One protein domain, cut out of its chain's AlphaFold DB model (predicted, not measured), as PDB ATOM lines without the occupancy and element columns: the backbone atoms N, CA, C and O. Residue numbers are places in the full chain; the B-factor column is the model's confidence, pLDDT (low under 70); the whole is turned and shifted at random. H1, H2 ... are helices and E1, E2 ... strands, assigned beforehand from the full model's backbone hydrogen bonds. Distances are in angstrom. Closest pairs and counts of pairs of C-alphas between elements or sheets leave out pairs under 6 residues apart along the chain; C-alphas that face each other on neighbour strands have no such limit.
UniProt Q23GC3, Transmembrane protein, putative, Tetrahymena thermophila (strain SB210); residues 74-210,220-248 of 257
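AT A GLANCE: This is residues 74 to 210 and 220 to 248 of the 257 residues of the protein "Transmembrane protein, putative" of Tetrahymena thermophila (strain SB210) (UniProt Q23GC3). One antiparallel sheet is folded back on itself into two leaves that face each other like a sandwich, with E7, E1 and E4 in one leaf, E2, E6, E9 and E8 in the other, and the long E3 as the hinge. Two short helices, H1 and H2, sit at one end of the leaves, and the small strand E5 lies toward the other end. The printed part has 166 residues with two named helices and nine named strands, in the order E1 H1 E2 E3 E4 E5 E6 H2 E7 E8 E9; the class is mixed, with 76 residues in named elements, under half. The sheet's order is E7 E1 E4 E3 E2 E6 E9 E8. The whole is compact, with a radius of gyration of the C-alphas of 16.7 A and spans of 48 by 38 by 27 A.

IN THESE COORDINATES: Find C-alpha 81 at (138.374, 217.720, 204.726); there E1, residues 81 to 86, begins its 16.4 A. Next come H1, residues 93 to 100, E2, residues 105 to 114 and 28.8 A long, and E3, residues 119 to 128 and 28.7 A long, starting at (144.803, 212.922, 224.763). E4 is residues 138 to 141, E5 residues 149 to 153, E6 residues 161 to 168 over 22.7 A, and H2 residues 186 to 193. E7 is residues 199 to 204, E8 residues 225 to 228, and E9 residues 241 to 247, 19.9 A long, ending at (132.404, 220.422, 216.375).

HOW THE PARTS SIT: Start at E1: edge strand E7 is antiparallel to it at 162 degrees, with N 201 and O 84 2.8 A apart, and E4 is antiparallel at 148 degrees, with N 83 and O 138 at 2.8 A. E2, E3 and E4 form a meander, each strand the antiparallel neighbour of the one before, in two hairpins. The pairing is staggered: residues 119 to 124 of E3 pair with E2, N 111 and O 122 at 2.8 A, and residues 125 to 128 with E4, N 139 and O 127 at 2.8 A. E6 is antiparallel to E2, N 108 and O 165 at 2.8 A, and to E9, N 243 and O 164 at 2.8 A. E9 and E8 meet only at a point, C-alphas 247 and 225, 5.5 A apart. H1 is on the sheet, only just over none of its strands; H2 only grazes it. Both have every O i to N i+4 pair within hydrogen-bond range. E5 pairs with no named strand, but its residues 149 to 150 pair with residues 74 to 75.

THE WHOLE: The farthest C-alphas, of Asn 100 and Lys 155, are 51.0 A apart. Residues 211 to 219 are not printed, with 7.7 A between C-alphas 210 and 220. The links E6 to H2 and E8 to E9 are long. The mean pLDDT of the printed part is 79.2, and residues 206 to 210 and 220 to 239 are among those under 70.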
ATOM      1  N   ILE A  74     130.393 212.566 214.003       80.00
ATOM      2  CA  ILE A  74     130.588 212.682 212.565       80.00
ATOM      3  C   ILE A  74     131.555 211.584 212.134       80.00
ATOM      4  O   ILE A  74     132.685 211.492 212.616       80.00
ATOM      5  N   SER A  75     131.131 210.770 211.169       84.06
ATOM      6  CA  SER A  75     131.996 209.755 210.565       84.06
ATOM      7  C   SER A  75     133.175 210.401 209.829       84.06
ATOM      8  O   SER A  75     132.959 211.239 208.945       84.06
ATOM      9  N   LEU A  76     134.397 209.959 210.126       85.94
ATOM     10  CA  LEU A  76     135.607 210.375 209.421       85.94
ATOM     11  C   LEU A  76     135.667 209.694 208.047       85.94
ATOM     12  O   LEU A  76     135.847 208.483 207.943       85.94
ATOM     13  N   ARG A  77     135.485 210.470 206.978       84.69
ATOM     14  CA  ARG A  77     135.581 209.995 205.589       84.69
ATOM     15  C   ARG A  77     136.698 210.731 204.867       84.69
ATOM     16  O   ARG A  77     136.901 211.914 205.114       84.69
ATOM     17  N   ASN A  78     137.347 210.079 203.906       83.56
ATOM     18  CA  ASN A  78     138.476 210.666 203.167       83.56
ATOM     19  C   ASN A  78     138.099 211.914 202.346       83.56
ATOM     20  O   ASN A  78     138.965 212.685 201.962       83.56
ATOM     21  N   ASP A  79     136.813 212.147 202.081       79.06
ATOM     22  CA  ASP A  79     136.314 213.351 201.410       79.06
ATOM     23  C   ASP A  79     135.889 214.468 202.382       79.06
ATOM     24  O   ASP A  79     135.419 215.511 201.930       79.06
ATOM     25  N   LEU A  80     136.012 214.263 203.700       82.06
ATOM     26  CA  LEU A  80     135.502 215.175 204.728       82.06
ATOM     27  C   LEU A  80     136.208 216.533 204.705       82.06
ATOM     28  O   LEU A  80     135.539 217.566 204.696       82.06
ATOM     29  N   LEU A  81     137.541 216.523 204.692       85.44
ATOM     30  CA  LEU A  81     138.374 217.720 204.726       85.44
ATOM     31  C   LEU A  81     139.378 217.679 203.575       85.44
ATOM     32  O   LEU A  81     140.228 216.788 203.498       85.44
ATOM     33  N   ALA A  82     139.275 218.678 202.708       87.69
ATOM     34  CA  ALA A  82     140.172 218.908 201.595       87.69
ATOM     35  C   ALA A  82     140.826 220.287 201.722       87.69
ATOM     36  O   ALA A  82     140.176 221.261 202.106       87.69
ATOM     37  N   PHE A  83     142.102 220.388 201.369       87.38
ATOM     38  CA  PHE A  83     142.865 221.624 201.466       87.38
ATOM     39  C   PHE A  83     143.768 221.835 200.250       87.38
ATOM     40  O   PHE A  83     144.223 220.888 199.606       87.38
ATOM     41  N   GLN A  84     144.030 223.098 199.935       88.12
ATOM     42  CA  GLN A  84     144.969 223.509 198.899       88.12
ATOM     43  C   GLN A  84     145.571 224.858 199.283       88.12
ATOM     44  O   GLN A  84     144.840 225.820 199.496       88.12
ATOM     45  N   TYR A  85     146.898 224.949 199.322       86.06
ATOM     46  CA  TYR A  85     147.576 226.235 199.453       86.06
ATOM     47  C   TYR A  85     147.765 226.843 198.062       86.06
ATOM     48  O   TYR A  85     148.384 226.226 197.191       86.06
ATOM     49  N   GLN A  86     147.219 228.034 197.845       85.25
ATOM     50  CA  GLN A  86     147.406 228.825 196.634       85.25
ATOM     51  C   GLN A  86     148.468 229.887 196.883       85.25
ATOM     52  O   GLN A  86     148.514 230.480 197.955       85.25
ATOM     53  N   VAL A  87     149.347 230.076 195.904       85.06
ATOM     54  CA  VAL A  87     150.411 231.091 195.953       85.06
ATOM     55  C   VAL A  87     150.000 232.314 195.133       85.06
ATOM     56  O   VAL A  87     150.271 233.449 195.515       85.06
ATOM     57  N   ASP A  88     149.305 232.077 194.021       81.62
ATOM     58  CA  ASP A  88     148.689 233.099 193.185       81.62
ATOM     59  C   ASP A  88     147.367 232.577 192.584       81.62
ATOM     60  O   ASP A  88     146.920 231.469 192.890       81.62
ATOM     61  N   ALA A  89     146.730 233.375 191.720       77.38
ATOM     62  CA  ALA A  89     145.440 233.044 191.111       77.38
ATOM     63  C   ALA A  89     145.448 231.779 190.225       77.38
ATOM     64  O   ALA A  89     144.384 231.250 189.903       77.38
ATOM     65  N   PHE A  90     146.622 231.304 189.807       80.81
ATOM     66  CA  PHE A  90     146.789 230.222 188.838       80.81
ATOM     67  C   PHE A  90     147.632 229.054 189.369       80.81
ATOM     68  O   PHE A  90     147.483 227.932 188.884       80.81
ATOM     69  N   ASN A  91     148.488 229.284 190.368       86.88
ATOM     70  CA  ASN A  91     149.461 228.320 190.866       86.88
ATOM     71  C   ASN A  91     149.194 227.921 192.323       86.88
ATOM     72  O   ASN A  91     149.092 228.741 193.240       86.88
ATOM     73  N   SER A  92     149.170 226.607 192.544       90.25
ATOM     74  CA  SER A  92     149.193 226.002 193.875       90.25
ATOM     75  C   SER A  92     150.624 225.865 194.405       90.25
ATOM     76  O   SER A  92     151.595 225.827 193.640       90.25
ATOM     77  N   LEU A  93     150.760 225.703 195.719       90.88
ATOM     78  CA  LEU A  93     152.035 225.380 196.357       90.88
ATOM     79  C   LEU A  93     152.654 224.109 195.759       90.88
ATOM     80  O   LEU A  93     153.845 224.077 195.471       90.88
ATOM     81  N   ASP A  94     151.852 223.071 195.525       90.62
ATOM     82  CA  ASP A  94     152.344 221.796 194.997       90.62
ATOM     83  C   ASP A  94     152.891 221.917 193.575       90.62
ATOM     84  O   ASP A  94     153.913 221.310 193.247       90.62
ATOM     85  N   THR A  95     152.244 222.724 192.731       91.38
ATOM     86  CA  THR A  95     152.744 223.018 191.382       91.38
ATOM     87  C   THR A  95     154.047 223.804 191.431       91.38
ATOM     88  O   THR A  95     154.988 223.440 190.730       91.38
ATOM     89  N   LEU A  96     154.144 224.804 192.310       91.94
ATOM     90  CA  LEU A  96     155.349 225.618 192.465       91.94
ATOM     91  C   LEU A  96     156.534 224.791 192.992       91.94
ATOM     92  O   LEU A  96     157.641 224.879 192.463       91.94
ATOM     93  N   GLN A  97     156.296 223.946 193.998       93.00
ATOM     94  CA  GLN A  97     157.324 223.079 194.583       93.00
ATOM     95  C   GLN A  97     157.893 222.096 193.555       93.00
ATOM     96  O   GLN A  97     159.107 221.896 193.485       93.00
ATOM     97  N   LYS A  98     157.025 221.525 192.709       91.38
ATOM     98  CA  LYS A  98     157.431 220.640 191.609       91.38
ATOM     99  C   LYS A  98     158.197 221.391 190.517       91.38
ATOM    100  O   LYS A  98     159.204 220.881 190.041       91.38
ATOM    101  N   GLN A  99     157.745 222.587 190.134       91.56
ATOM    102  CA  GLN A  99     158.391 223.405 189.098       91.56
ATOM    103  C   GLN A  99     159.800 223.850 189.500       91.56
ATOM    104  O   GLN A  99     160.725 223.755 188.697       91.56
ATOM    105  N   ASN A 100     159.972 224.290 190.747       91.81
ATOM    106  CA  ASN A 100     161.246 224.814 191.241       91.81
ATOM    107  C   ASN A 100     162.155 223.732 191.842       91.81
ATOM    108  O   ASN A 100     163.272 224.040 192.251       91.81
ATOM    109  N   ASN A 101     161.679 222.483 191.918       94.62
ATOM    110  CA  ASN A 101     162.342 221.371 192.604       94.62
ATOM    111  C   ASN A 101     162.782 221.725 194.041       94.62
ATOM    112  O   ASN A 101     163.844 221.314 194.512       94.62
ATOM    113  N   LYS A 102     161.958 222.515 194.735       93.75
ATOM    114  CA  LYS A 102     162.208 223.029 196.086       93.75
ATOM    115  C   LYS A 102     160.965 222.858 196.942       93.75
ATOM    116  O   LYS A 102     159.857 223.054 196.456       93.75
ATOM    117  N   THR A 103     161.147 222.552 198.219       94.31
ATOM    118  CA  THR A 103     160.048 222.466 199.187       94.31
ATOM    119  C   THR A 103     160.007 223.746 200.019       94.31
ATOM    120  O   THR A 103     161.000 224.105 200.647       94.31
ATOM    121  N   TYR A 104     158.870 224.445 200.022       92.31
ATOM    122  CA  TYR A 104     158.692 225.703 200.757       92.31
ATOM    123  C   TYR A 104     157.933 225.466 202.061       92.31
ATOM    124  O   TYR A 104     158.436 225.796 203.134       92.31
ATOM    125  N   LEU A 105     156.751 224.848 201.969       91.44
ATOM    126  CA  LEU A 105     155.883 224.579 203.110       91.44
ATOM    127  C   LEU A 105     155.542 223.093 203.183       91.44
ATOM    128  O   LEU A 105     155.226 222.456 202.177       91.44
ATOM    129  N   VAL A 106     155.573 222.549 204.395       92.38
ATOM    130  CA  VAL A 106     155.273 221.144 204.667       92.38
ATOM    131  C   VAL A 106     153.990 221.065 205.492       92.38
ATOM    132  O   VAL A 106     154.001 221.482 206.655       92.38
ATOM    133  N   PRO A 107     152.883 220.554 204.920       92.25
ATOM    134  CA  PRO A 107     151.672 220.306 205.681       92.25
ATOM    135  C   PRO A 107     151.847 219.081 206.588       92.25
ATOM    136  O   PRO A 107     152.308 218.032 206.140       92.25
ATOM    137  N   ILE A 108     151.452 219.213 207.851       92.19
ATOM    138  CA  ILE A 108     151.423 218.157 208.869       92.19
ATOM    139  C   ILE A 108     150.016 218.127 209.460       92.19
ATOM    140  O   ILE A 108     149.477 219.175 209.807       92.19
ATOM    141  N   ALA A 109     149.419 216.944 209.588       92.06
ATOM    142  CA  ALA A 109     148.087 216.794 210.159       92.06
ATOM    143  C   ALA A 109     148.065 215.728 211.257       92.06
ATOM    144  O   ALA A 109     148.776 214.723 211.183       92.06
ATOM    145  N   PHE A 110     147.238 215.943 212.276       91.62
ATOM    146  CA  PHE A 110     146.981 214.948 213.313       91.62
ATOM    147  C   PHE A 110     145.557 215.029 213.845       91.62
ATOM    148  O   PHE A 110     144.916 216.078 213.848       91.62
ATOM    149  N   PHE A 111     145.074 213.886 214.310       92.50
ATOM    150  CA  PHE A 111     143.811 213.740 214.999       92.50
ATOM    151  C   PHE A 111     144.068 213.665 216.500       92.50
ATOM    152  O   PHE A 111     144.853 212.834 216.961       92.50
ATOM    153  N   LEU A 112     143.418 214.550 217.248       90.50
ATOM    154  CA  LEU A 112     143.405 214.545 218.697       90.50
ATOM    155  C   LEU A 112     142.125 213.864 219.166       90.50
ATOM    156  O   LEU A 112     141.029 214.388 218.956       90.50
ATOM    157  N   TYR A 113     142.276 212.718 219.818       90.06
ATOM    158  CA  TYR A 113     141.160 212.008 220.420       90.06
ATOM    159  C   TYR A 113     141.305 212.003 221.946       90.06
ATOM    160  O   TYR A 113     142.311 211.487 222.449       90.06
ATOM    161  N   PRO A 114     140.353 212.584 222.694       86.12
ATOM    162  CA  PRO A 114     140.401 212.558 224.150       86.12
ATOM    163  C   PRO A 114     140.255 211.121 224.664       86.12
ATOM    164  O   PRO A 114     139.457 210.342 224.156       86.12
ATOM    165  N   ASN A 115     141.034 210.752 225.676       80.31
ATOM    166  CA  ASN A 115     140.876 209.501 226.420       80.31
ATOM    167  C   ASN A 115     140.807 209.835 227.921       80.31
ATOM    168  O   ASN A 115     141.119 210.955 228.316       80.31
ATOM    169  N   GLN A 116     140.390 208.887 228.767       71.38
ATOM    170  CA  GLN A 116     140.030 209.149 230.173       71.38
ATOM    171  C   GLN A 116     141.123 209.853 231.000       71.38
ATOM    172  O   GLN A 116     140.785 210.566 231.940       71.38
ATOM    173  N   ASN A 117     142.403 209.677 230.648       70.12
ATOM    174  CA  ASN A 117     143.535 210.261 231.376       70.12
ATOM    175  C   ASN A 117     144.449 211.153 230.522       70.12
ATOM    176  O   ASN A 117     145.086 212.037 231.081       70.12
ATOM    177  N   ASP A 118     144.527 210.929 229.206       78.06
ATOM    178  CA  ASP A 118     145.427 211.650 228.299       78.06
ATOM    179  C   ASP A 118     144.830 211.747 226.894       78.06
ATOM    180  O   ASP A 118     144.082 210.873 226.450       78.06
ATOM    181  N   ASN A 119     145.206 212.787 226.155       83.06
ATOM    182  CA  ASN A 119     144.803 212.922 224.763       83.06
ATOM    183  C   ASN A 119     145.708 212.079 223.857       83.06
ATOM    184  O   ASN A 119     146.935 212.152 223.930       83.06
ATOM    185  N   THR A 120     145.102 211.299 222.964       86.75
ATOM    186  CA  THR A 120     145.835 210.512 221.968       86.75
ATOM    187  C   THR A 120     146.042 211.347 220.710       86.75
ATOM    188  O   THR A 120     145.079 211.846 220.132       86.75
ATOM    189  N   TYR A 121     147.296 211.468 220.274       88.19
ATOM    190  CA  TYR A 121     147.675 212.145 219.036       88.19
ATOM    191  C   TYR A 121     147.936 211.105 217.951       88.19
ATOM    192  O   TYR A 121     148.828 210.269 218.094       88.19
ATOM    193  N   ILE A 122     147.176 211.155 216.859       91.00
ATOM    194  CA  ILE A 122     147.315 210.217 215.744       91.00
ATOM    195  C   ILE A 122     147.714 210.994 214.495       91.00
ATOM    196  O   ILE A 122     146.978 211.868 214.050       91.00
ATOM    197  N   SER A 123     148.885 210.693 213.930       91.81
ATOM    198  CA  SER A 123     149.347 211.335 212.695       91.81
ATOM    199  C   SER A 123     148.452 210.954 211.516       91.81
ATOM    200  O   SER A 123     148.080 209.789 211.353       91.81
ATOM    201  N   LEU A 124     148.101 211.952 210.708       92.75
ATOM    202  CA  LEU A 124     147.234 211.809 209.549       92.75
ATOM    203  C   LEU A 124     148.041 211.985 208.267       92.75
ATOM    204  O   LEU A 124     148.776 212.961 208.104       92.75
ATOM    205  N   ASN A 125     147.830 211.065 207.332       92.75
ATOM    206  CA  ASN A 125     148.331 211.203 205.973       92.75
ATOM    207  C   ASN A 125     147.329 211.988 205.121       92.75
ATOM    208  O   ASN A 125     146.185 212.221 205.509       92.75
ATOM    209  N   PHE A 126     147.759 212.390 203.932       91.81
ATOM    210  CA  PHE A 126     146.896 213.018 202.942       91.81
ATOM    211  C   PHE A 126     147.260 212.529 201.545       91.81
ATOM    212  O   PHE A 126     148.419 212.239 201.242       91.81
ATOM    213  N   THR A 127     146.258 212.458 200.679       91.12
ATOM    214  CA  THR A 127     146.392 212.028 199.286       91.12
ATOM    215  C   THR A 127     145.681 213.011 198.369       91.12
ATOM    216  O   THR A 127     144.868 213.818 198.815       91.12
ATOM    217  N   GLU A 128     145.952 212.949 197.069       90.88
ATOM    218  CA  GLU A 128     145.160 213.698 196.089       90.88
ATOM    219  C   GLU A 128     143.679 213.291 196.189       90.88
ATOM    220  O   GLU A 128     143.350 212.102 196.282       90.88
ATOM    221  N   CYS A 129     142.778 214.272 196.193       88.19
ATOM    222  CA  CYS A 129     141.345 214.011 196.270       88.19
ATOM    223  C   CYS A 129     140.836 213.305 194.999       88.19
ATOM    224  O   CYS A 129     141.101 213.744 193.883       88.19
ATOM    225  N   SER A 130     140.022 212.254 195.147       84.00
ATOM    226  CA  SER A 130     139.498 211.481 194.001       84.00
ATOM    227  C   SER A 130     138.314 212.140 193.275       84.00
ATOM    228  O   SER A 130     137.953 211.735 192.172       84.00
ATOM    229  N   SER A 131     137.662 213.129 193.891       81.06
ATOM    230  CA  SER A 131     136.463 213.773 193.339       81.06
ATOM    231  C   SER A 131     136.810 214.816 192.278       81.06
ATOM    232  O   SER A 131     137.630 215.700 192.516       81.06
ATOM    233  N   VAL A 132     136.085 214.807 191.154       81.31
ATOM    234  CA  VAL A 132     136.221 215.802 190.068       81.31
ATOM    235  C   VAL A 132     136.036 217.242 190.578       81.31
ATOM    236  O   VAL A 132     136.679 218.166 190.094       81.31
ATOM    237  N   LYS A 133     135.203 217.452 191.610       78.81
ATOM    238  CA  LYS A 133     134.952 218.781 192.212       78.81
ATOM    239  C   LYS A 133     136.100 219.289 193.102       78.81
ATOM    240  O   LYS A 133     136.093 220.454 193.513       78.81
ATOM    241  N   LEU A 134     137.039 218.409 193.441       80.06
ATOM    242  CA  LEU A 134     138.170 218.649 194.338       80.06
ATOM    243  C   LEU A 134     139.510 218.464 193.615       80.06
ATOM    244  O   LEU A 134     140.533 218.248 194.256       80.06
ATOM    245  N   GLN A 135     139.524 218.552 192.283       81.56
ATOM    246  CA  GLN A 135     140.757 218.429 191.513       81.56
ATOM    247  C   GLN A 135     141.796 219.470 191.969       81.56
ATOM    248  O   GLN A 135     141.493 220.659 192.073       81.56
ATOM    249  N   GLY A 136     143.014 219.002 192.257       83.62
ATOM    250  CA  GLY A 136     144.120 219.823 192.761       83.62
ATOM    251  C   GLY A 136     144.108 220.072 194.274       83.62
ATOM    252  O   GLY A 136     144.986 220.781 194.762       83.62
ATOM    253  N   TYR A 137     143.135 219.527 195.010       88.44
ATOM    254  CA  TYR A 137     143.123 219.542 196.471       88.44
ATOM    255  C   TYR A 137     143.714 218.247 197.029       88.44
ATOM    256  O   TYR A 137     143.549 217.166 196.458       88.44
ATOM    257  N   LYS A 138     144.319 218.362 198.210       92.06
ATOM    258  CA  LYS A 138     144.707 217.229 199.046       92.06
ATOM    259  C   LYS A 138     143.611 216.932 200.053       92.06
ATOM    260  O   LYS A 138     143.091 217.839 200.696       92.06
ATOM    261  N   CYS A 139     143.277 215.663 200.180       91.25
ATOM    262  CA  CYS A 139     142.288 215.133 201.099       91.25
ATOM    263  C   CYS A 139     143.003 214.418 202.241       91.25
ATOM    264  O   CYS A 139     143.987 213.715 202.005       91.25
ATOM    265  N   ILE A 140     142.513 214.590 203.467       90.94
ATOM    266  CA  ILE A 140     143.038 213.843 204.610       90.94
ATOM    267  C   ILE A 140     142.617 212.375 204.499       90.94
ATOM    268  O   ILE A 140     141.451 212.066 204.252       90.94
ATOM    269  N   ASP A 141     143.577 211.476 204.692       91.94
ATOM    270  CA  ASP A 141     143.353 210.038 204.710       91.94
ATOM    271  C   ASP A 141     142.988 209.578 206.127       91.94
ATOM    272  O   ASP A 141     143.830 209.519 207.026       91.94
ATOM    273  N   PHE A 142     141.713 209.242 206.316       90.25
ATOM    274  CA  PHE A 142     141.171 208.726 207.569       90.25
ATOM    275  C   PHE A 142     141.074 207.194 207.579       90.25
ATOM    276  O   PHE A 142     140.502 206.627 208.507       90.25
ATOM    277  N   SER A 143     141.642 206.494 206.590       88.38
ATOM    278  CA  SER A 143     141.534 205.027 206.482       88.38
ATOM    279  C   SER A 143     142.107 204.297 207.705       88.38
ATOM    280  O   SER A 143     141.605 203.243 208.090       88.38
ATOM    281  N   ASN A 144     143.108 204.890 208.365       85.88
ATOM    282  CA  ASN A 144     143.715 204.365 209.595       85.88
ATOM    283  C   ASN A 144     142.881 204.633 210.866       85.88
ATOM    284  O   ASN A 144     143.267 204.204 211.951       85.88
ATOM    285  N   LEU A 145     141.756 205.344 210.749       86.56
ATOM    286  CA  LEU A 145     140.916 205.807 211.856       86.56
ATOM    287  C   LEU A 145     139.491 205.238 211.802       86.56
ATOM    288  O   LEU A 145     138.552 205.866 212.280       86.56
ATOM    289  N   SER A 146     139.314 204.032 211.264       76.56
ATOM    290  CA  SER A 146     137.996 203.399 211.090       76.56
ATOM    291  C   SER A 146     137.165 203.255 212.375       76.56
ATOM    292  O   SER A 146     135.940 203.201 212.295       76.56
ATOM    293  N   ASN A 147     137.807 203.220 213.546       84.19
ATOM    294  CA  ASN A 147     137.147 203.122 214.854       84.19
ATOM    295  C   ASN A 147     136.913 204.482 215.536       84.19
ATOM    296  O   ASN A 147     136.494 204.513 216.692       84.19
ATOM    297  N   TYR A 148     137.216 205.592 214.863       88.12
ATOM    298  CA  TYR A 148     137.112 206.933 215.425       88.12
ATOM    299  C   TYR A 148     136.080 207.774 214.672       88.12
ATOM    300  O   TYR A 148     135.920 207.683 213.454       88.12
ATOM    301  N   SER A 149     135.409 208.645 215.415       87.25
ATOM    302  CA  SER A 149     134.501 209.666 214.902       87.25
ATOM    303  C   SER A 149     134.948 211.033 215.409       87.25
ATOM    304  O   SER A 149     135.605 211.148 216.449       87.25
ATOM    305  N   LEU A 150     134.614 212.081 214.657       85.50
ATOM    306  CA  LEU A 150     134.699 213.432 215.185       85.50
ATOM    307  C   LEU A 150     133.512 213.610 216.144       85.50
ATOM    308  O   LEU A 150     132.368 213.593 215.701       85.50
ATOM    309  N   ILE A 151     133.787 213.719 217.439       86.06
ATOM    310  CA  ILE A 151     132.806 213.680 218.529       86.06
ATOM    311  C   ILE A 151     132.769 214.999 219.307       86.06
ATOM    312  O   ILE A 151     133.806 215.636 219.511       86.06
ATOM    313  N   LEU A 152     131.571 215.369 219.770       82.56
ATOM    314  CA  LEU A 152     131.313 216.374 220.800       82.56
ATOM    315  C   LEU A 152     130.274 215.851 221.800       82.56
ATOM    316  O   LEU A 152     129.083 215.813 221.502       82.56
ATOM    317  N   ASP A 153     130.720 215.537 223.011       80.06
ATOM    318  CA  ASP A 153     129.890 215.353 224.201       80.06
ATOM    319  C   ASP A 153     130.089 216.559 225.126       80.06
ATOM    320  O   ASP A 153     131.043 216.651 225.905       80.06
ATOM    321  N   GLY A 154     129.166 217.514 225.056       69.69
ATOM    322  CA  GLY A 154     129.248 218.697 225.903       69.69
ATOM    323  C   GLY A 154     128.669 218.523 227.311       69.69
ATOM    324  O   GLY A 154     128.555 219.530 228.004       69.69
ATOM    325  N   LYS A 155     128.272 217.315 227.747       73.00
ATOM    326  CA  LYS A 155     128.065 217.019 229.180       73.00
ATOM    327  C   LYS A 155     129.383 216.682 229.850       73.00
ATOM    328  O   LYS A 155     129.658 217.157 230.947       73.00
ATOM    329  N   GLN A 156     130.189 215.872 229.173       72.88
ATOM    330  CA  GLN A 156     131.484 215.416 229.675       72.88
ATOM    331  C   GLN A 156     132.637 216.350 229.284       72.88
ATOM    332  O   GLN A 156     133.775 216.099 229.667       72.88
ATOM    333  N   ASN A 157     132.351 217.435 228.548       74.12
ATOM    334  CA  ASN A 157     133.353 218.327 227.955       74.12
ATOM    335  C   ASN A 157     134.397 217.544 227.136       74.12
ATOM    336  O   ASN A 157     135.600 217.784 227.220       74.12
ATOM    337  N   TYR A 158     133.910 216.565 226.377       80.94
ATOM    338  CA  TYR A 158     134.705 215.591 225.649       80.94
ATOM    339  C   TYR A 158     134.528 215.835 224.155       80.94
ATOM    340  O   TYR A 158     133.428 215.705 223.620       80.94
ATOM    341  N   TYR A 159     135.598 216.234 223.475       84.62
ATOM    342  CA  TYR A 159     135.557 216.523 222.048       84.62
ATOM    343  C   TYR A 159     136.869 216.156 221.367       84.62
ATOM    344  O   TYR A 159     137.955 216.341 221.913       84.62
ATOM    345  N   SER A 160     136.763 215.638 220.153       88.50
ATOM    346  CA  SER A 160     137.923 215.353 219.304       88.50
ATOM    347  C   SER A 160     138.206 216.509 218.350       88.50
ATOM    348  O   SER A 160     137.295 217.262 217.998       88.50
ATOM    349  N   GLN A 161     139.447 216.614 217.882       87.31
ATOM    350  CA  GLN A 161     139.881 217.699 217.004       87.31
ATOM    351  C   GLN A 161     140.773 217.181 215.878       87.31
ATOM    352  O   GLN A 161     141.536 216.235 216.057       87.31
ATOM    353  N   ILE A 162     140.718 217.832 214.722       87.81
ATOM    354  CA  ILE A 162     141.672 217.627 213.630       87.81
ATOM    355  C   ILE A 162     142.540 218.874 213.536       87.81
ATOM    356  O   ILE A 162     142.032 219.979 213.359       87.81
ATOM    357  N   TYR A 163     143.848 218.689 213.626       87.12
ATOM    358  CA  TYR A 163     144.832 219.743 213.451       87.12
ATOM    359  C   TYR A 163     145.477 219.627 212.076       87.12
ATOM    360  O   TYR A 163     145.864 218.536 211.654       87.12
ATOM    361  N   LEU A 164     145.620 220.761 211.395       87.31
ATOM    362  CA  LEU A 164     146.354 220.889 210.142       87.31
ATOM    363  C   LEU A 164     147.311 222.076 210.248       87.31
ATOM    364  O   LEU A 164     146.885 223.221 210.400       87.31
ATOM    365  N   PHE A 165     148.604 221.791 210.165       87.50
ATOM    366  CA  PHE A 165     149.690 222.749 210.307       87.50
ATOM    367  C   PHE A 165     150.473 222.878 209.009       87.50
ATOM    368  O   PHE A 165     150.753 221.879 208.357       87.50
ATOM    369  N   PHE A 166     150.884 224.095 208.664       87.25
ATOM    370  CA  PHE A 166     151.816 224.359 207.572       87.25
ATOM    371  C   PHE A 166     153.115 224.894 208.151       87.25
ATOM    372  O   PHE A 166     153.170 226.018 208.650       87.25
ATOM    373  N   TYR A 167     154.158 224.074 208.080       89.44
ATOM    374  CA  TYR A 167     155.482 224.427 208.570       89.44
ATOM    375  C   TYR A 167     156.354 225.005 207.460       89.44
ATOM    376  O   TYR A 167     156.320 224.482 206.342       89.44
ATOM    377  N   PRO A 168     157.215 225.989 207.768       89.44
ATOM    378  CA  PRO A 168     158.362 226.286 206.920       89.44
ATOM    379  C   PRO A 168     159.208 225.016 206.757       89.44
ATOM    380  O   PRO A 168     159.468 224.304 207.730       89.44
ATOM    381  N   CYS A 169     159.663 224.723 205.537       92.19
ATOM    382  CA  CYS A 169     160.447 223.520 205.253       92.19
ATOM    383  C   CYS A 169     161.633 223.271 206.210       92.19
ATOM    384  O   CYS A 169     161.739 222.135 206.693       92.19
ATOM    385  N   PRO A 170     162.487 224.271 206.535       90.00
ATOM    386  CA  PRO A 170     163.674 224.038 207.360       90.00
ATOM    387  C   PRO A 170     163.371 223.813 208.849       90.00
ATOM    388  O   PRO A 170     164.254 223.401 209.597       90.00
ATOM    389  N   VAL A 171     162.143 224.075 209.304       86.88
ATOM    390  CA  VAL A 171     161.786 223.987 210.726       86.88
ATOM    391  C   VAL A 171     161.477 222.545 211.105       86.88
ATOM    392  O   VAL A 171     160.726 221.859 210.411       86.88
ATOM    393  N   VAL A 172     162.038 222.085 212.221       87.50
ATOM    394  CA  VAL A 172     161.715 220.800 212.848       87.50
ATOM    395  C   VAL A 172     161.361 221.020 214.313       87.50
ATOM    396  O   VAL A 172     161.940 221.880 214.975       87.50
ATOM    397  N   ASP A 173     160.400 220.253 214.811       86.19
ATOM    398  CA  ASP A 173     159.925 220.316 216.191       86.19
ATOM    399  C   ASP A 173     159.365 218.952 216.641       86.19
ATOM    400  O   ASP A 173     159.644 217.913 216.037       86.19
ATOM    401  N   ALA A 174     158.586 218.945 217.729       83.25
ATOM    402  CA  ALA A 174     157.950 217.738 218.253       83.25
ATOM    403  C   ALA A 174     156.905 217.114 217.301       83.25
ATOM    404  O   ALA A 174     156.600 215.933 217.443       83.25
ATOM    405  N   PHE A 175     156.367 217.878 216.343       83.06
ATOM    406  CA  PHE A 175     155.348 217.432 215.389       83.06
ATOM    407  C   PHE A 175     155.942 217.150 214.001       83.06
ATOM    408  O   PHE A 175     155.644 216.120 213.399       83.06
ATOM    409  N   LYS A 176     156.815 218.028 213.490       88.88
ATOM    410  CA  LYS A 176     157.578 217.835 212.250       88.88
ATOM    411  C   LYS A 176     158.993 217.372 212.589       88.88
ATOM    412  O   LYS A 176     159.899 218.183 212.762       88.88
ATOM    413  N   THR A 177     159.202 216.061 212.629       85.25
ATOM    414  CA  THR A 177     160.501 215.475 213.008       85.25
ATOM    415  C   THR A 177     161.508 215.400 211.857       85.25
ATOM    416  O   THR A 177     162.697 215.199 212.096       85.25
ATOM    417  N   THR A 178     161.060 215.561 210.608       87.38
ATOM    418  CA  THR A 178     161.898 215.395 209.412       87.38
ATOM    419  C   THR A 178     161.978 216.665 208.573       87.38
ATOM    420  O   THR A 178     160.983 217.372 208.374       87.38
ATOM    421  N   MET A 179     163.161 216.933 208.023       90.62
ATOM    422  CA  MET A 179     163.423 218.023 207.083       90.62
ATOM    423  C   MET A 179     163.785 217.440 205.709       90.62
ATOM    424  O   MET A 179     164.717 216.644 205.640       90.62
ATOM    425  N   PRO A 180     163.066 217.804 204.631       90.56
ATOM    426  CA  PRO A 180     163.445 217.429 203.269       90.56
ATOM    427  C   PRO A 180     164.794 218.030 202.845       90.56
ATOM    428  O   PRO A 180     165.105 219.166 203.195       90.56
ATOM    429  N   ASP A 181     165.553 217.316 202.011       90.56
ATOM    430  CA  ASP A 181     166.880 217.768 201.555       90.56
ATOM    431  C   ASP A 181     166.826 218.986 200.611       90.56
ATOM    432  O   ASP A 181     167.810 219.705 200.453       90.56
ATOM    433  N   ASN A 182     165.678 219.237 199.973       93.69
ATOM    434  CA  ASN A 182     165.485 220.292 198.976       93.69
ATOM    435  C   ASN A 182     164.718 221.516 199.513       93.69
ATOM    436  O   ASN A 182     163.957 222.147 198.774       93.69
ATOM    437  N   CYS A 183     164.869 221.845 200.797       93.62
ATOM    438  CA  CYS A 183     164.202 223.009 201.377       93.62
ATOM    439  C   CYS A 183     164.634 224.330 200.725       93.62
ATOM    440  O   CYS A 183     165.821 224.594 200.523       93.62
ATOM    441  N   ALA A 184     163.652 225.183 200.435       92.75
ATOM    442  CA  ALA A 184     163.886 226.574 200.076       92.75
ATOM    443  C   ALA A 184     164.523 227.338 201.246       92.75
ATOM    444  O   ALA A 184     164.388 226.957 202.413       92.75
ATOM    445  N   ASN A 185     165.231 228.421 200.928       90.25
ATOM    446  CA  ASN A 185     165.819 229.262 201.965       90.25
ATOM    447  C   ASN A 185     164.731 230.106 202.658       90.25
ATOM    448  O   ASN A 185     163.643 230.326 202.129       90.25
ATOM    449  N   GLN A 186     165.033 230.577 203.865       85.44
ATOM    450  CA  GLN A 186     164.057 231.256 204.716       85.44
ATOM    451  C   GLN A 186     163.459 232.510 204.055       85.44
ATOM    452  O   GLN A 186     162.253 232.718 204.106       85.44
ATOM    453  N   THR A 187     164.280 233.294 203.351       87.44
ATOM    454  CA  THR A 187     163.829 234.496 202.635       87.44
ATOM    455  C   THR A 187     162.902 234.168 201.463       87.44
ATOM    456  O   THR A 187     161.931 234.881 201.234       87.44
ATOM    457  N   GLU A 188     163.159 233.091 200.713       89.44
ATOM    458  CA  GLU A 188     162.245 232.624 199.661       89.44
ATOM    459  C   GLU A 188     160.889 232.208 200.240       89.44
ATOM    460  O   GLU A 188     159.857 232.462 199.624       89.44
ATOM    461  N   ILE A 189     160.893 231.575 201.414       88.44
ATOM    462  CA  ILE A 189     159.677 231.139 202.095       88.44
ATOM    463  C   ILE A 189     158.875 232.346 202.609       88.44
ATOM    464  O   ILE A 189     157.671 232.407 202.375       88.44
ATOM    465  N   GLU A 190     159.523 233.312 203.261       85.00
ATOM    466  CA  GLU A 190     158.883 234.550 203.737       85.00
ATOM    467  C   GLU A 190     158.253 235.323 202.582       85.00
ATOM    468  O   GLU A 190     157.064 235.628 202.615       85.00
ATOM    469  N   ASN A 191     159.008 235.510 201.497       85.81
ATOM    470  CA  ASN A 191     158.501 236.166 200.298       85.81
ATOM    471  C   ASN A 191     157.290 235.449 199.691       85.81
ATOM    472  O   ASN A 191     156.471 236.114 199.072       85.81
ATOM    473  N   LEU A 192     157.184 234.121 199.824       85.25
ATOM    474  CA  LEU A 192     156.047 233.343 199.326       85.25
ATOM    475  C   LEU A 192     154.804 233.525 200.201       85.25
ATOM    476  O   LEU A 192     153.697 233.617 199.673       85.25
ATOM    477  N   VAL A 193     154.977 233.537 201.523       81.44
ATOM    478  CA  VAL A 193     153.873 233.681 202.484       81.44
ATOM    479  C   VAL A 193     153.343 235.117 202.508       81.44
ATOM    480  O   VAL A 193     152.136 235.305 202.626       81.44
ATOM    481  N   ASP A 194     154.211 236.108 202.296       78.62
ATOM    482  CA  ASP A 194     153.857 237.534 202.256       78.62
ATOM    483  C   ASP A 194     153.195 237.977 200.934       78.62
ATOM    484  O   ASP A 194     152.816 239.142 200.776       78.62
ATOM    485  N   LEU A 195     153.028 237.079 199.954       77.25
ATOM    486  CA  LEU A 195     152.305 237.411 198.726       77.25
ATOM    487  C   LEU A 195     150.838 237.716 199.044       77.25
ATOM    488  O   LEU A 195     150.117 236.875 199.569       77.25
ATOM    489  N   ASN A 196     150.348 238.876 198.598       69.31
ATOM    490  CA  ASN A 196     148.946 239.289 198.773       69.31
ATOM    491  C   ASN A 196     147.909 238.284 198.229       69.31
ATOM    492  O   ASN A 196     146.742 238.348 198.605       69.31
ATOM    493  N   ALA A 197     148.309 237.416 197.297       72.88
ATOM    494  CA  ALA A 197     147.452 236.393 196.701       72.88
ATOM    495  C   ALA A 197     147.656 234.995 197.312       72.88
ATOM    496  O   ALA A 197     146.940 234.068 196.930       72.88
ATOM    497  N   ALA A 198     148.613 234.833 198.232       77.00
ATOM    498  CA  ALA A 198     148.833 233.565 198.900       77.00
ATOM    499  C   ALA A 198     147.752 233.326 199.958       77.00
ATOM    500  O   ALA A 198     147.367 234.215 200.716       77.00
ATOM    501  N   GLY A 199     147.245 232.100 200.004       81.19
ATOM    502  CA  GLY A 199     146.162 231.755 200.906       81.19
ATOM    503  C   GLY A 199     145.860 230.269 200.917       81.19
ATOM    504  O   GLY A 199     146.139 229.528 199.974       81.19
ATOM    505  N   LEU A 200     145.264 229.825 202.016       82.62
ATOM    506  CA  LEU A 200     144.855 228.445 202.191       82.62
ATOM    507  C   LEU A 200     143.365 228.291 201.898       82.62
ATOM    508  O   LEU A 200     142.517 228.844 202.594       82.62
ATOM    509  N   ASN A 201     143.051 227.483 200.890       82.62
ATOM    510  CA  ASN A 201     141.690 227.104 200.558       82.62
ATOM    511  C   ASN A 201     141.328 225.801 201.257       82.62
ATOM    512  O   ASN A 201     141.928 224.756 200.999       82.62
ATOM    513  N   LEU A 202     140.302 225.859 202.100       82.19
ATOM    514  CA  LEU A 202     139.743 224.707 202.795       82.19
ATOM    515  C   LEU A 202     138.358 224.394 202.243       82.19
ATOM    516  O   LEU A 202     137.532 225.285 202.039       82.19
ATOM    517  N   LYS A 203     138.094 223.111 202.024       80.12
ATOM    518  CA  LYS A 203     136.788 222.591 201.636       80.12
ATOM    519  C   LYS A 203     136.385 221.504 202.613       80.12
ATOM    520  O   LYS A 203     137.090 220.517 202.793       80.12
ATOM    521  N   LEU A 204     135.219 221.702 203.209       77.69
ATOM    522  CA  LEU A 204     134.583 220.748 204.099       77.69
ATOM    523  C   LEU A 204     133.384 220.156 203.369       77.69
ATOM    524  O   LEU A 204     132.500 220.887 202.910       77.69
ATOM    525  N   THR A 205     133.355 218.837 203.231       71.12
ATOM    526  CA  THR A 205     132.183 218.174 202.666       71.12
ATOM    527  C   THR A 205     131.084 218.173 203.714       71.12
ATOM    528  O   THR A 205     131.287 217.722 204.839       71.12
ATOM    529  N   LYS A 206     129.900 218.676 203.339       60.16
ATOM    530  CA  LYS A 206     128.727 218.670 204.216       60.16
ATOM    531  C   LYS A 206     128.471 217.249 204.711       60.16
ATOM    532  O   LYS A 206     128.158 216.353 203.925       60.16
ATOM    533  N   VAL A 207     128.573 217.065 206.020       55.28
ATOM    534  CA  VAL A 207     128.190 215.824 206.681       55.28
ATOM    535  C   VAL A 207     126.684 215.885 206.886       55.28
ATOM    536  O   VAL A 207     126.195 216.566 207.777       55.28
ATOM    537  N   SER A 208     125.925 215.207 206.025       46.69
ATOM    538  CA  SER A 208     124.471 215.083 206.163       46.69
ATOM    539  C   SER A 208     124.095 213.963 207.138       46.69
ATOM    540  O   SER A 208     123.258 213.117 206.819       46.69
ATOM    541  N   GLN A 209     124.734 213.891 208.307       40.38
ATOM    542  CA  GLN A 209     124.178 213.076 209.385       40.38
ATOM    543  C   GLN A 209     123.029 213.884 209.998       40.38
ATOM    544  O   GLN A 209     123.220 214.725 210.866       40.38
ATOM    545  N   GLY A 210     121.862 213.710 209.370       34.94
ATOM    546  CA  GLY A 210     120.641 214.494 209.552       34.94
ATOM    547  C   GLY A 210     119.903 214.686 208.224       34.94
ATOM    548  O   GLY A 210     119.775 215.801 207.725       34.94
ATOM    549  N   SER A 220     117.864 218.108 215.661       31.27
ATOM    550  CA  SER A 220     119.247 218.499 215.981       31.27
ATOM    551  C   SER A 220     119.675 219.596 215.005       31.27
ATOM    552  O   SER A 220     119.430 219.495 213.801       31.27
ATOM    553  N   GLY A 221     120.236 220.687 215.533       37.16
ATOM    554  CA  GLY A 221     120.572 221.891 214.766       37.16
ATOM    555  C   GLY A 221     121.669 221.687 213.706       37.16
ATOM    556  O   GLY A 221     122.280 220.619 213.635       37.16
ATOM    557  N   PRO A 222     121.935 222.705 212.866       36.19
ATOM    558  CA  PRO A 222     123.063 222.674 211.942       36.19
ATOM    559  C   PRO A 222     124.377 222.632 212.732       36.19
ATOM    560  O   PRO A 222     124.622 223.485 213.578       36.19
ATOM    561  N   ILE A 223     125.223 221.637 212.461       44.66
ATOM    562  CA  ILE A 223     126.565 221.556 213.042       44.66
ATOM    563  C   ILE A 223     127.406 222.689 212.443       44.66
ATOM    564  O   ILE A 223     127.787 222.624 211.271       44.66
ATOM    565  N   ASN A 224     127.681 223.723 213.235       40.38
ATOM    566  CA  ASN A 224     128.637 224.764 212.878       40.38
ATOM    567  C   ASN A 224     130.063 224.273 213.170       40.38
ATOM    568  O   ASN A 224     130.358 223.732 214.235       40.38
ATOM    569  N   TYR A 225     130.951 224.434 212.193       43.56
ATOM    570  CA  TYR A 225     132.389 224.220 212.338       43.56
ATOM    571  C   TYR A 225     133.052 225.588 212.489       43.56
ATOM    572  O   TYR A 225     132.816 226.472 211.665       43.56
ATOM    573  N   ASN A 226     133.884 225.779 213.516       38.38
ATOM    574  CA  ASN A 226     134.766 226.943 213.554       38.38
ATOM    575  C   ASN A 226     136.113 226.586 212.936       38.38
ATOM    576  O   ASN A 226     136.654 225.508 213.172       38.38
ATOM    577  N   LEU A 227     136.658 227.525 212.169       43.19
ATOM    578  CA  LEU A 227     138.070 227.561 211.820       43.19
ATOM    579  C   LEU A 227     138.707 228.573 212.768       43.19
ATOM    580  O   LEU A 227     138.724 229.768 212.481       43.19
ATOM    581  N   GLU A 228     139.157 228.123 213.937       36.59
ATOM    582  CA  GLU A 228     139.825 229.033 214.866       36.59
ATOM    583  C   GLU A 228     141.263 229.313 214.419       36.59
ATOM    584  O   GLU A 228     142.087 228.407 214.314       36.59
ATOM    585  N   ASN A 229     141.525 230.607 214.206       34.66
ATOM    586  CA  ASN A 229     142.821 231.273 214.082       34.66
ATOM    587  C   ASN A 229     143.766 230.749 212.989       34.66
ATOM    588  O   ASN A 229     144.635 229.928 213.258       34.66
ATOM    589  N   ASN A 230     143.746 231.386 211.810       41.34
ATOM    590  CA  ASN A 230     144.943 231.464 210.966       41.34
ATOM    591  C   ASN A 230     146.010 232.274 211.723       41.34
ATOM    592  O   ASN A 230     146.142 233.482 211.526       41.34
ATOM    593  N   VAL A 231     146.738 231.647 212.649       42.59
ATOM    594  CA  VAL A 231     147.898 232.287 213.269       42.59
ATOM    595  C   VAL A 231     149.022 232.257 212.245       42.59
ATOM    596  O   VAL A 231     149.802 231.311 212.222       42.59
ATOM    597  N   PHE A 232     149.113 233.308 211.429       46.88
ATOM    598  CA  PHE A 232     150.350 233.658 210.739       46.88
ATOM    599  C   PHE A 232     151.384 234.045 211.793       46.88
ATOM    600  O   PHE A 232     151.468 235.189 212.240       46.88
ATOM    601  N   SER A 233     152.111 233.046 212.290       43.72
ATOM    602  CA  SER A 233     153.178 233.269 213.253       43.72
ATOM    603  C   SER A 233     154.473 233.561 212.510       43.72
ATOM    604  O   SER A 233     155.115 232.646 212.015       43.72
ATOM    605  N   ASN A 234     154.947 234.807 212.520       48.91
ATOM    606  CA  ASN A 234     156.299 235.131 212.033       48.91
ATOM    607  C   ASN A 234     157.407 234.662 213.004       48.91
ATOM    608  O   ASN A 234     158.530 235.164 212.979       48.91
ATOM    609  N   LYS A 235     157.110 233.721 213.913       53.78
ATOM    610  CA  LYS A 235     158.110 233.117 214.793       53.78
ATOM    611  C   LYS A 235     158.756 231.950 214.059       53.78
ATOM    612  O   LYS A 235     158.111 230.937 213.823       53.78
ATOM    613  N   PHE A 236     160.054 232.084 213.799       53.53
ATOM    614  CA  PHE A 236     160.921 231.171 213.041       53.53
ATOM    615  C   PHE A 236     160.884 229.671 213.416       53.53
ATOM    616  O   PHE A 236     161.472 228.880 212.695       53.53
ATOM    617  N   ASN A 237     160.193 229.260 214.488       60.47
ATOM    618  CA  ASN A 237     160.106 227.869 214.958       60.47
ATOM    619  C   ASN A 237     158.660 227.371 215.161       60.47
ATOM    620  O   ASN A 237     158.447 226.396 215.877       60.47
ATOM    621  N   LEU A 238     157.660 228.057 214.607       66.38
ATOM    622  CA  LEU A 238     156.251 227.674 214.721       66.38
ATOM    623  C   LEU A 238     155.641 227.446 213.334       66.38
ATOM    624  O   LEU A 238     156.175 227.951 212.341       66.38
ATOM    625  N   PRO A 239     154.533 226.691 213.237       68.75
ATOM    626  CA  PRO A 239     153.782 226.625 211.994       68.75
ATOM    627  C   PRO A 239     153.311 228.028 211.590       68.75
ATOM    628  O   PRO A 239     152.855 228.810 212.426       68.75
ATOM    629  N   TYR A 240     153.405 228.334 210.294       72.56
ATOM    630  CA  TYR A 240     152.876 229.581 209.736       72.56
ATOM    631  C   TYR A 240     151.370 229.580 209.630       72.56
ATOM    632  O   TYR A 240     150.763 230.638 209.642       72.56
ATOM    633  N   ILE A 241     150.763 228.411 209.467       74.62
ATOM    634  CA  ILE A 241     149.315 228.292 209.482       74.62
ATOM    635  C   ILE A 241     148.976 227.129 210.381       74.62
ATOM    636  O   ILE A 241     149.518 226.033 210.229       74.62
ATOM    637  N   GLN A 242     148.062 227.386 211.300       76.94
ATOM    638  CA  GLN A 242     147.476 226.395 212.170       76.94
ATOM    639  C   GLN A 242     145.970 226.424 211.966       76.94
ATOM    640  O   GLN A 242     145.353 227.477 212.020       76.94
ATOM    641  N   ILE A 243     145.392 225.256 211.719       75.12
ATOM    642  CA  ILE A 243     143.949 225.067 211.652       75.12
ATOM    643  C   ILE A 243     143.581 223.999 212.654       75.12
ATOM    644  O   ILE A 243     144.201 222.935 212.694       75.12
ATOM    645  N   ILE A 244     142.542 224.288 213.427       77.56
ATOM    646  CA  ILE A 244     141.917 223.341 214.336       77.56
ATOM    647  C   ILE A 244     140.465 223.203 213.897       77.56
ATOM    648  O   ILE A 244     139.723 224.182 213.889       77.56
ATOM    649  N   LEU A 245     140.076 221.994 213.511       77.75
ATOM    650  CA  LEU A 245     138.704 221.644 213.181       77.75
ATOM    651  C   LEU A 245     138.109 220.836 214.330       77.75
ATOM    652  O   LEU A 245     138.650 219.800 214.718       77.75
ATOM    653  N   TYR A 246     136.970 221.291 214.833       75.19
ATOM    654  CA  TYR A 246     136.196 220.608 215.860       75.19
ATOM    655  C   TYR A 246     134.715 220.983 215.741       75.19
ATOM    656  O   TYR A 246     134.353 221.954 215.069       75.19
ATOM    657  N   ILE A 247     133.849 220.178 216.354       72.19
ATOM    658  CA  ILE A 247     132.404 220.422 216.375       72.19
ATOM    659  C   ILE A 247     132.124 221.501 217.422       72.19
ATOM    660  O   ILE A 247     132.521 221.348 218.579       72.19
ATOM    661  N   LEU A 248     131.423 222.569 217.038       60.00
ATOM    662  CA  LEU A 248     130.929 223.550 217.998       60.00
ATOM    663  C   LEU A 248     129.553 223.178 218.535       60.00
ATOM    664  O   LEU A 248     128.689 222.652 217.832       60.00
TER     665      LEU A 248